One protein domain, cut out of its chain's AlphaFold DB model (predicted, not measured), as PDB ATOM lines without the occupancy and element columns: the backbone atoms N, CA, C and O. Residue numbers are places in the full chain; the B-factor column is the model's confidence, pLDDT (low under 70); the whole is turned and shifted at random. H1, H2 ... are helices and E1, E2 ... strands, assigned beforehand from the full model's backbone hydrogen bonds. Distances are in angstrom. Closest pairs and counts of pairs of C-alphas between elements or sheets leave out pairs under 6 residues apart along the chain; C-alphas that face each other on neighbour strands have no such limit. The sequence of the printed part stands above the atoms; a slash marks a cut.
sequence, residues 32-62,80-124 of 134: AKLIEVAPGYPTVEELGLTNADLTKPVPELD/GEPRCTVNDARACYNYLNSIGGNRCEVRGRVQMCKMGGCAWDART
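AT A GLANCE: This is residues 32 to 62 and 80 to 124 of the 134 residues of an uncharacterized protein of Orbilia oligospora (UniProt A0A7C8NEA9). A long helix, H2, packs on a two-stranded hairpin, E1 and E2, while a short helix, H1, packs on H2 and keeps away from both strands. Before H1 a long stretch with no named element, residues 32 to 50, runs along this body, and its residues 36 to 37 pair briefly with E1, beside the hairpin. The printed part has 76 residues, with two named helices followed by two named strands in the order H1, H2, E1, E2; the sheet has the order E1 - E2 and is antiparallel. The class is mixed, helices and strands, though under half of the residues, 32, are in named elements. The whole is compact, with a radius of gyration of the C-alphas of 12.3 A, and rounded, spanning 32 by 31 by 29 A.

IN THESE COORDINATES: The printed part begins at Ala 32, its C-alpha at (-20.560, -49.390, 18.694), and residues 32 to 50 hold no named element. H1 is residues 51 to 55, beginning with C-alpha 51 at (-23.006, -50.143, 13.483). After the cut, H2 is residues 86 to 99, 20.4 A from first to last C-alpha. E1 is residues 109 to 115, 17.1 A long, and E2 is residues 118 to 123, 16.1 A long, ending with C-alpha 123 at (-23.899, -27.008, 28.808).

HOW THE PARTS SIT: Residues 36 to 37 pair with residues 113 to 114 of E1, antiparallel. E1 and E2 form a hairpin, antiparallel at 161 degrees between their directions. Across it, N 112 and O 120 are within hydrogen-bond range at 2.8 A, and so are N 115 and O 118 at 2.9 A. The C-alphas of Gln 111 and Asp 121 face each other at 4.2 A. The closest C-alphas of H2 and E1 are those of Asp 88 and Met 115, 5.5 A apart. The closest of H2 and E2 are those of Ala 89 and Cys 118, 6.0 A apart. H1 and H2 touch, with 11 pairs of C-alphas within 8 A, the closest being those of Leu 54 and Ala 91 at 4.4 A. H1 is apart from E1 and from E2. In H1 and H2 every O i to N i+4 pair is within hydrogen-bond range.

THE WHOLE: The two C-alphas farthest apart are those of Pro 39 and Asp 62, 32.8 A. Residues 63 to 79 are cut out and not printed, and C-alphas 62 and 80 are 25.5 A apart across this cut, which lies in the link from H1 to H2. Of the links that are printed whole, E1 to E2 is tight, with 2 residues, and H2 to E1 is short, with 9. The mean pLDDT of the printed part is 82.3; residues 60 to 62, 80 to 82, 101 to 107 and 124 are under 70.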
ATOM      1  N   ALA A  32     -19.877 -48.923  17.496       90.12
ATOM      2  CA  ALA A  32     -20.560 -49.390  18.694       90.12
ATOM      3  C   ALA A  32     -19.606 -49.527  19.885       90.12
ATOM      4  O   ALA A  32     -19.932 -49.088  20.983       90.12
ATOM      5  N   LYS A  33     -18.388 -50.014  19.634       92.00
ATOM      6  CA  LYS A  33     -17.355 -50.163  20.666       92.00
ATOM      7  C   LYS A  33     -16.554 -48.897  20.953       92.00
ATOM      8  O   LYS A  33     -15.877 -48.830  21.976       92.00
ATOM      9  N   LEU A  34     -16.531 -47.950  20.016       93.69
ATOM     10  CA  LEU A  34     -15.628 -46.797  20.061       93.69
ATOM     11  C   LEU A  34     -16.293 -45.514  20.559       93.69
ATOM     12  O   LEU A  34     -15.581 -44.580  20.926       93.69
ATOM     13  N   ILE A  35     -17.625 -45.451  20.577       93.25
ATOM     14  CA  ILE A  35     -18.337 -44.313  21.154       93.25
ATOM     15  C   ILE A  35     -18.065 -44.245  22.664       93.25
ATOM     16  O   ILE A  35     -18.353 -45.167  23.422       93.25
ATOM     17  N   GLU A  36     -17.555 -43.101  23.107       93.31
ATOM     18  CA  GLU A  36     -17.408 -42.750  24.515       93.31
ATOM     19  C   GLU A  36     -18.639 -41.956  24.975       93.31
ATOM     20  O   GLU A  36     -18.986 -40.935  24.370       93.31
ATOM     21  N   VAL A  37     -19.276 -42.376  26.070       90.56
ATOM     22  CA  VAL A  37     -20.491 -41.742  26.618       90.56
ATOM     23  C   VAL A  37     -20.254 -41.214  28.031       90.56
ATOM     24  O   VAL A  37     -19.378 -41.695  28.754       90.56
ATOM     25  N   ALA A  38     -21.028 -40.209  28.444       83.56
ATOM     26  CA  ALA A  38     -20.958 -39.697  29.811       83.56
ATOM     27  C   ALA A  38     -21.433 -40.741  30.844       83.56
ATOM     28  O   ALA A  38     -22.332 -41.533  30.559       83.56
ATOM     29  N   PRO A  39     -20.921 -40.700  32.088       81.75
ATOM     30  CA  PRO A  39     -21.467 -41.503  33.177       81.75
ATOM     31  C   PRO A  39     -22.981 -41.299  33.344       81.75
ATOM     32  O   PRO A  39     -23.461 -40.165  33.362       81.75
ATOM     33  N   GLY A  40     -23.723 -42.400  33.487       81.50
ATOM     34  CA  GLY A  40     -25.184 -42.394  33.623       81.50
ATOM     35  C   GLY A  40     -25.957 -42.378  32.299       81.50
ATOM     36  O   GLY A  40     -27.184 -42.444  32.329       81.50
ATOM     37  N   TYR A  41     -25.267 -42.313  31.157       85.00
ATOM     38  CA  TYR A  41     -25.868 -42.565  29.850       85.00
ATOM     39  C   TYR A  41     -25.829 -44.067  29.537       85.00
ATOM     40  O   TYR A  41     -24.847 -44.721  29.893       85.00
ATOM     41  N   PRO A  42     -26.861 -44.610  28.868       89.44
ATOM     42  CA  PRO A  42     -26.848 -46.003  28.443       89.44
ATOM     43  C   PRO A  42     -25.769 -46.236  27.379       89.44
ATOM     44  O   PRO A  42     -25.523 -45.360  26.546       89.44
ATOM     45  N   THR A  43     -25.122 -47.398  27.380       91.69
ATOM     46  CA  THR A  43     -24.150 -47.747  26.332       91.69
ATOM     47  C   THR A  43     -24.848 -48.011  24.997       91.69
ATOM     48  O   THR A  43     -26.072 -48.139  24.915       91.69
ATOM     49  N   VAL A  44     -24.070 -48.101  23.916       92.62
ATOM     50  CA  VAL A  44     -24.605 -48.456  22.594       92.62
ATOM     51  C   VAL A  44     -25.258 -49.844  22.628       92.62
ATOM     52  O   VAL A  44     -26.345 -50.033  22.080       92.62
ATOM     53  N   GLU A  45     -24.622 -50.803  23.301       91.44
ATOM     54  CA  GLU A  45     -25.108 -52.177  23.436       91.44
ATOM     55  C   GLU A  45     -26.383 -52.257  24.278       91.44
ATOM     56  O   GLU A  45     -27.293 -53.007  23.930       91.44
ATOM     57  N   GLU A  46     -26.485 -51.466  25.352       91.06
ATOM     58  CA  GLU A  46     -27.692 -51.390  26.190       91.06
ATOM     59  C   GLU A  46     -28.902 -50.855  25.416       91.06
ATOM     60  O   GLU A  46     -30.040 -51.250  25.678       91.06
ATOM     61  N   LEU A  47     -28.657 -49.990  24.430       90.50
ATOM     62  CA  LEU A  47     -29.672 -49.479  23.508       90.50
ATOM     63  C   LEU A  47     -29.964 -50.437  22.342       90.50
ATOM     64  O   LEU A  47     -30.851 -50.156  21.535       90.50
ATOM     65  N   GLY A  48     -29.233 -51.550  22.227       93.31
ATOM     66  CA  GLY A  48     -29.382 -52.518  21.141       93.31
ATOM     67  C   GLY A  48     -29.027 -51.957  19.761       93.31
ATOM     68  O   GLY A  48     -29.531 -52.454  18.756       93.31
ATOM     69  N   LEU A  49     -28.197 -50.911  19.702       92.44
ATOM     70  CA  LEU A  49     -27.820 -50.268  18.446       92.44
ATOM     71  C   LEU A  49     -26.705 -51.038  17.747       92.44
ATOM     72  O   LEU A  49     -25.724 -51.462  18.359       92.44
ATOM     73  N   THR A  50     -26.822 -51.149  16.430       94.00
ATOM     74  CA  THR A  50     -25.780 -51.720  15.580       94.00
ATOM     75  C   THR A  50     -24.952 -50.633  14.899       94.00
ATOM     76  O   THR A  50     -25.330 -49.462  14.827       94.00
ATOM     77  N   ASN A  51     -23.827 -51.032  14.305       92.38
ATOM     78  CA  ASN A  51     -23.006 -50.143  13.483       92.38
ATOM     79  C   ASN A  51     -23.800 -49.516  12.316       92.38
ATOM     80  O   ASN A  51     -23.584 -48.357  11.955       92.38
ATOM     81  N   ALA A  52     -24.763 -50.258  11.756       91.00
ATOM     82  CA  ALA A  52     -25.656 -49.764  10.711       91.00
ATOM     83  C   ALA A  52     -26.605 -48.673  11.235       91.00
ATOM     84  O   ALA A  52     -26.839 -47.674  10.556       91.00
ATOM     85  N   ASP A  53     -27.096 -48.814  12.467       91.38
ATOM     86  CA  ASP A  53     -27.951 -47.806  13.100       91.38
ATOM     87  C   ASP A  53     -27.200 -46.511  13.402       91.38
ATOM     88  O   ASP A  53     -27.776 -45.427  13.305       91.38
ATOM     89  N   LEU A  54     -25.914 -46.616  13.744       91.69
ATOM     90  CA  LEU A  54     -25.051 -45.474  14.045       91.69
ATOM     91  C   LEU A  54     -24.618 -44.720  12.783       91.69
ATOM     92  O   LEU A  54     -24.466 -43.500  12.809       91.69
ATOM     93  N   THR A  55     -24.463 -45.418  11.660       90.44
ATOM     94  CA  THR A  55     -23.981 -44.832  10.399       90.44
ATOM     95  C   THR A  55     -25.094 -44.419   9.439       90.44
ATOM     96  O   THR A  55     -24.811 -43.782   8.416       90.44
ATOM     97  N   LYS A  56     -26.361 -44.722   9.766       89.25
ATOM     98  CA  LYS A  56     -27.505 -44.378   8.918       89.25
ATOM     99  C   LYS A  56     -27.552 -42.874   8.611       89.25
ATOM    100  O   LYS A  56     -27.198 -42.054   9.471       89.25
ATOM    101  N   PRO A  57     -28.006 -42.493   7.405       85.31
ATOM    102  CA  PRO A  57     -28.205 -41.096   7.063       85.31
ATOM    103  C   PRO A  57     -29.122 -40.414   8.079       85.31
ATOM    104  O   PRO A  57     -30.195 -40.915   8.413       85.31
ATOM    105  N   VAL A  58     -28.677 -39.263   8.566       80.81
ATOM    106  CA  VAL A  58     -29.484 -38.372   9.398       80.81
ATOM    107  C   VAL A  58     -30.507 -37.687   8.483       80.81
ATOM    108  O   VAL A  58     -30.134 -37.365   7.350       80.81
ATOM    109  N   PRO A  59     -31.771 -37.486   8.915       76.12
ATOM    110  CA  PRO A  59     -32.755 -36.744   8.131       76.12
ATOM    111  C   PRO A  59     -32.174 -35.420   7.633       76.12
ATOM    112  O   PRO A  59     -31.414 -34.770   8.352       76.12
ATOM    113  N   GLU A  60     -32.501 -35.063   6.393       61.97
ATOM    114  CA  GLU A  60     -31.905 -33.922   5.703       61.97
ATOM    115  C   GLU A  60     -32.071 -32.651   6.551       61.97
ATOM    116  O   GLU A  60     -33.185 -32.207   6.846       61.97
ATOM    117  N   LEU A  61     -30.936 -32.090   6.981       52.09
ATOM    118  CA  LEU A  61     -30.867 -30.868   7.786       52.09
ATOM    119  C   LEU A  61     -31.491 -29.662   7.069       52.09
ATOM    120  O   LEU A  61     -31.688 -28.629   7.701       52.09
ATOM    121  N   ASP A  62     -31.832 -29.780   5.788       47.44
ATOM    122  CA  ASP A  62     -32.439 -28.729   4.975       47.44
ATOM    123  C   ASP A  62     -33.763 -28.214   5.568       47.44
ATOM    124  O   ASP A  62     -34.087 -27.038   5.422       47.44
ATOM    125  N   GLY A  80     -10.060 -26.931  15.053       57.53
ATOM    126  CA  GLY A  80      -9.395 -27.879  15.954       57.53
ATOM    127  C   GLY A  80      -9.057 -29.231  15.318       57.53
ATOM    128  O   GLY A  80      -9.751 -29.718  14.430       57.53
ATOM    129  N   GLU A  81      -7.954 -29.819  15.782       59.59
ATOM    130  CA  GLU A  81      -7.628 -31.230  15.572       59.59
ATOM    131  C   GLU A  81      -7.935 -31.995  16.870       59.59
ATOM    132  O   GLU A  81      -7.688 -31.453  17.954       59.59
ATOM    133  N   PRO A  82      -8.414 -33.246  16.799       68.12
ATOM    134  CA  PRO A  82      -8.751 -34.000  15.587       68.12
ATOM    135  C   PRO A  82     -10.038 -33.517  14.902       68.12
ATOM    136  O   PRO A  82     -11.011 -33.154  15.560       68.12
ATOM    137  N   ARG A  83     -10.062 -33.543  13.564       73.81
ATOM    138  CA  ARG A  83     -11.266 -33.191  12.793       73.81
ATOM    139  C   ARG A  83     -12.374 -34.221  12.988       73.81
ATOM    140  O   ARG A  83     -12.173 -35.415  12.795       73.81
ATOM    141  N   CYS A  84     -13.567 -33.723  13.288       78.69
ATOM    142  CA  CYS A  84     -14.798 -34.502  13.297       78.69
ATOM    143  C   CYS A  84     -15.179 -34.906  11.861       78.69
ATOM    144  O   CYS A  84     -15.388 -34.038  11.008       78.69
ATOM    145  N   THR A  85     -15.238 -36.212  11.576       83.44
ATOM    146  CA  THR A  85     -15.701 -36.710  10.272       83.44
ATOM    147  C   THR A  85     -17.226 -36.784  10.230       83.44
ATOM    148  O   THR A  85     -17.895 -36.843  11.260       83.44
ATOM    149  N   VAL A  86     -17.803 -36.812   9.025       83.56
ATOM    150  CA  VAL A  86     -19.264 -36.922   8.863       83.56
ATOM    151  C   VAL A  86     -19.801 -38.203   9.508       83.56
ATOM    152  O   VAL A  86     -20.850 -38.165  10.140       83.56
ATOM    153  N   ASN A  87     -19.090 -39.327   9.388       86.62
ATOM    154  CA  ASN A  87     -19.548 -40.594   9.957       86.62
ATOM    155  C   ASN A  87     -19.458 -40.601  11.488       86.62
ATOM    156  O   ASN A  87     -20.396 -41.052  12.138       86.62
ATOM    157  N   ASP A  88     -18.402 -40.023  12.062       88.81
ATOM    158  CA  ASP A  88     -18.282 -39.858  13.516       88.81
ATOM    159  C   ASP A  88     -19.403 -38.954  14.068       88.81
ATOM    160  O   ASP A  88     -19.989 -39.233  15.115       88.81
ATOM    161  N   ALA A  89     -19.759 -37.893  13.331       86.81
ATOM    162  CA  ALA A  89     -20.864 -37.008  13.692       86.81
ATOM    163  C   ALA A  89     -22.220 -37.728  13.630       86.81
ATOM    164  O   ALA A  89     -23.037 -37.581  14.539       86.81
ATOM    165  N   ARG A  90     -22.450 -38.533  12.582       89.56
ATOM    166  CA  ARG A  90     -23.660 -39.361  12.439       89.56
ATOM    167  C   ARG A  90     -23.789 -40.367  13.575       89.56
ATOM    168  O   ARG A  90     -24.880 -40.502  14.121       89.56
ATOM    169  N   ALA A  91     -22.687 -41.003  13.965       92.12
ATOM    170  CA  ALA A  91     -22.662 -41.969  15.054       92.12
ATOM    171  C   ALA A  91     -23.167 -41.346  16.363       92.12
ATOM    172  O   ALA A  91     -24.119 -41.852  16.958       92.12
ATOM    173  N   CYS A  92     -22.624 -40.184  16.752       91.12
ATOM    174  CA  CYS A  92     -23.104 -39.476  17.937       91.12
ATOM    175  C   CYS A  92     -24.544 -38.969  17.800       91.12
ATOM    176  O   CYS A  92     -25.312 -39.085  18.753       91.12
ATOM    177  N   TYR A  93     -24.945 -38.449  16.633       90.75
ATOM    178  CA  TYR A  93     -26.331 -38.030  16.410       90.75
ATOM    179  C   TYR A  93     -27.309 -39.196  16.611       90.75
ATOM    180  O   TYR A  93     -28.275 -39.074  17.360       90.75
ATOM    181  N   ASN A  94     -27.061 -40.329  15.952       91.81
ATOM    182  CA  ASN A  94     -27.964 -41.478  15.969       91.81
ATOM    183  C   ASN A  94     -28.039 -42.112  17.361       91.81
ATOM    184  O   ASN A  94     -29.134 -42.462  17.805       91.81
ATOM    185  N   TYR A  95     -26.907 -42.182  18.068       92.06
ATOM    186  CA  TYR A  95     -26.859 -42.580  19.471       92.06
ATOM    187  C   TYR A  95     -27.729 -41.662  20.341       92.06
ATOM    188  O   TYR A  95     -28.690 -42.128  20.951       92.06
ATOM    189  N   LEU A  96     -27.483 -40.348  20.337       89.50
ATOM    190  CA  LEU A  96     -28.240 -39.405  21.170       89.50
ATOM    191  C   LEU A  96     -29.734 -39.389  20.822       89.50
ATOM    192  O   LEU A  96     -30.579 -39.331  21.713       89.50
ATOM    193  N   ASN A  97     -30.071 -39.500  19.537       88.50
ATOM    194  CA  ASN A  97     -31.454 -39.554  19.078       88.50
ATOM    195  C   ASN A  97     -32.187 -40.825  19.548       88.50
ATOM    196  O   ASN A  97     -33.399 -40.792  19.739       88.50
ATOM    197  N   SER A  98     -31.475 -41.937  19.757       89.56
ATOM    198  CA  SER A  98     -32.069 -43.188  20.249       89.56
ATOM    199  C   SER A  98     -32.386 -43.180  21.751       89.56
ATOM    200  O   SER A  98     -33.300 -43.878  22.180       89.56
ATOM    201  N   ILE A  99     -31.693 -42.349  22.542       86.44
ATOM    202  CA  ILE A  99     -31.968 -42.165  23.981       86.44
ATOM    203  C   ILE A  99     -33.309 -41.444  24.195       86.44
ATOM    204  O   ILE A  99     -33.980 -41.636  25.212       86.44
ATOM    205  N   GLY A 100     -33.721 -40.620  23.226       76.38
ATOM    206  CA  GLY A 100     -34.973 -39.872  23.257       76.38
ATOM    207  C   GLY A 100     -34.910 -38.561  24.053       76.38
ATOM    208  O   GLY A 100     -33.847 -38.047  24.393       76.38
ATOM    209  N   GLY A 101     -36.084 -37.982  24.324       67.19
ATOM    210  CA  GLY A 101     -36.251 -36.625  24.869       67.19
ATOM    211  C   GLY A 101     -36.258 -36.505  26.397       67.19
ATOM    212  O   GLY A 101     -36.907 -35.600  26.928       67.19
ATOM    213  N   ASN A 102     -35.596 -37.407  27.125       57.78
ATOM    214  CA  ASN A 102     -35.568 -37.333  28.586       57.78
ATOM    215  C   ASN A 102     -34.806 -36.080  29.044       57.78
ATOM    216  O   ASN A 102     -33.657 -35.852  28.667       57.78
ATOM    217  N   ARG A 103     -35.458 -35.235  29.855       57.84
ATOM    218  CA  ARG A 103     -34.841 -34.010  30.384       57.84
ATOM    219  C   ARG A 103     -33.788 -34.384  31.423       57.84
ATOM    220  O   ARG A 103     -34.123 -34.654  32.572       57.84
ATOM    221  N   CYS A 104     -32.523 -34.357  31.025       58.34
ATOM    222  CA  CYS A 104     -31.395 -34.504  31.937       58.34
ATOM    223  C   CYS A 104     -31.003 -33.132  32.509       58.34
ATOM    224  O   CYS A 104     -30.735 -32.194  31.755       58.34
ATOM    225  N   GLU A 105     -30.953 -32.997  33.838       63.72
ATOM    226  CA  GLU A 105     -30.363 -31.815  34.476       63.72
ATOM    227  C   GLU A 105     -28.839 -31.964  34.462       63.72
ATOM    228  O   GLU A 105     -28.267 -32.794  35.165       63.72
ATOM    229  N   VAL A 106     -28.169 -31.161  33.638       62.94
ATOM    230  CA  VAL A 106     -26.706 -31.074  33.625       62.94
ATOM    231  C   VAL A 106     -26.258 -29.866  34.435       62.94
ATOM    232  O   VAL A 106     -26.788 -28.769  34.270       62.94
ATOM    233  N   ARG A 107     -25.255 -30.044  35.300       68.81
ATOM    234  CA  ARG A 107     -24.543 -28.943  35.964       68.81
ATOM    235  C   ARG A 107     -23.166 -28.799  35.320       68.81
ATOM    236  O   ARG A 107     -22.357 -29.714  35.395       68.81
ATOM    237  N   GLY A 108     -22.899 -27.658  34.685       74.56
ATOM    238  CA  GLY A 108     -21.639 -27.410  33.975       74.56
ATOM    239  C   GLY A 108     -21.626 -27.950  32.540       74.56
ATOM    240  O   GLY A 108     -22.629 -27.842  31.836       74.56
ATOM    241  N   ARG A 109     -20.469 -28.467  32.095       79.06
ATOM    242  CA  ARG A 109     -20.261 -29.098  30.779       79.06
ATOM    243  C   ARG A 109     -20.254 -30.615  30.944       79.06
ATOM    244  O   ARG A 109     -19.478 -31.125  31.747       79.06
ATOM    245  N   VAL A 110     -21.050 -31.318  30.147       81.25
ATOM    246  CA  VAL A 110     -21.079 -32.787  30.102       81.25
ATOM    247  C   VAL A 110     -20.884 -33.237  28.663       81.25
ATOM    248  O   VAL A 110     -21.669 -32.850  27.803       81.25
ATOM    249  N   GLN A 111     -19.862 -34.052  28.408       87.38
ATOM    250  CA  GLN A 111     -19.615 -34.655  27.098       87.38
ATOM    251  C   GLN A 111     -20.535 -35.864  26.920       87.38
ATOM    252  O   GLN A 111     -20.239 -36.947  27.411       87.38
ATOM    253  N   MET A 112     -21.668 -35.664  26.253       87.75
ATOM    254  CA  MET A 112     -22.715 -36.676  26.104       87.75
ATOM    255  C   MET A 112     -22.270 -37.833  25.204       87.75
ATOM    256  O   MET A 112     -22.569 -38.985  25.497       87.75
ATOM    257  N   CYS A 113     -21.558 -37.514  24.120       90.44
ATOM    258  CA  CYS A 113     -21.005 -38.486  23.183       90.44
ATOM    259  C   CYS A 113     -19.673 -37.988  22.624       90.44
ATOM    260  O   CYS A 113     -19.532 -36.804  22.305       90.44
ATOM    261  N   LYS A 114     -18.709 -38.890  22.462       92.12
ATOM    262  CA  LYS A 114     -17.484 -38.643  21.707       92.12
ATOM    263  C   LYS A 114     -17.145 -39.829  20.822       92.12
ATOM    264  O   LYS A 114     -17.188 -40.972  21.255       92.12
ATOM    265  N   MET A 115     -16.782 -39.527  19.584       91.31
ATOM    266  CA  MET A 115     -16.330 -40.495  18.594       91.31
ATOM    267  C   MET A 115     -15.258 -39.844  17.731       91.31
ATOM    268  O   MET A 115     -15.501 -38.784  17.154       91.31
ATOM    269  N   GLY A 116     -14.076 -40.456  17.641       87.94
ATOM    270  CA  GLY A 116     -12.960 -39.892  16.880       87.94
ATOM    271  C   GLY A 116     -12.691 -38.430  17.260       87.94
ATOM    272  O   GLY A 116     -12.420 -38.120  18.422       87.94
ATOM    273  N   GLY A 117     -12.792 -37.527  16.278       83.50
ATOM    274  CA  GLY A 117     -12.658 -36.080  16.485       83.50
ATOM    275  C   GLY A 117     -13.938 -35.317  16.826       83.50
ATOM    276  O   GLY A 117     -13.910 -34.095  16.945       83.50
ATOM    277  N   CYS A 118     -15.069 -35.999  16.982       84.56
ATOM    278  CA  CYS A 118     -16.337 -35.387  17.359       84.56
ATOM    279  C   CYS A 118     -16.559 -35.498  18.867       84.56
ATOM    280  O   CYS A 118     -16.589 -36.603  19.401       84.56
ATOM    281  N   ALA A 119     -16.792 -34.371  19.539       87.00
ATOM    282  CA  ALA A 119     -17.252 -34.328  20.925       87.00
ATOM    283  C   ALA A 119     -18.534 -33.491  21.009       87.00
ATOM    284  O   ALA A 119     -18.550 -32.327  20.609       87.00
ATOM    285  N   TRP A 120     -19.606 -34.102  21.508       84.38
ATOM    286  CA  TRP A 120     -20.925 -33.500  21.652       84.38
ATOM    287  C   TRP A 120     -21.179 -33.228  23.129       84.38
ATOM    288  O   TRP A 120     -21.313 -34.159  23.923       84.38
ATOM    289  N   ASP A 121     -21.236 -31.949  23.499       83.56
ATOM    290  CA  ASP A 121     -21.413 -31.534  24.887       83.56
ATOM    291  C   ASP A 121     -22.767 -30.871  25.131       83.56
ATOM    292  O   ASP A 121     -23.198 -30.017  24.356       83.56
ATOM    293  N   ALA A 122     -23.360 -31.144  26.290       76.75
ATOM    294  CA  ALA A 122     -24.387 -30.295  26.877       76.75
ATOM    295  C   ALA A 122     -23.753 -29.282  27.837       76.75
ATOM    296  O   ALA A 122     -22.804 -29.592  28.565       76.75
ATOM    297  N   ARG A 123     -24.298 -28.061  27.867       73.00
ATOM    298  CA  ARG A 123     -23.899 -27.008  28.808       73.00
ATOM    299  C   ARG A 123     -25.118 -26.345  29.431       73.00
ATOM    300  O   ARG A 123     -26.139 -26.160  28.776       73.00
ATOM    301  N   THR A 124     -24.982 -25.919  30.682       65.94
ATOM    302  CA  THR A 124     -25.957 -25.025  31.317       65.94
ATOM    303  C   THR A 124     -25.997 -23.683  30.587       65.94
ATOM    304  O   THR A 124     -24.963 -23.026  30.473       65.94
TER     305      THR A 124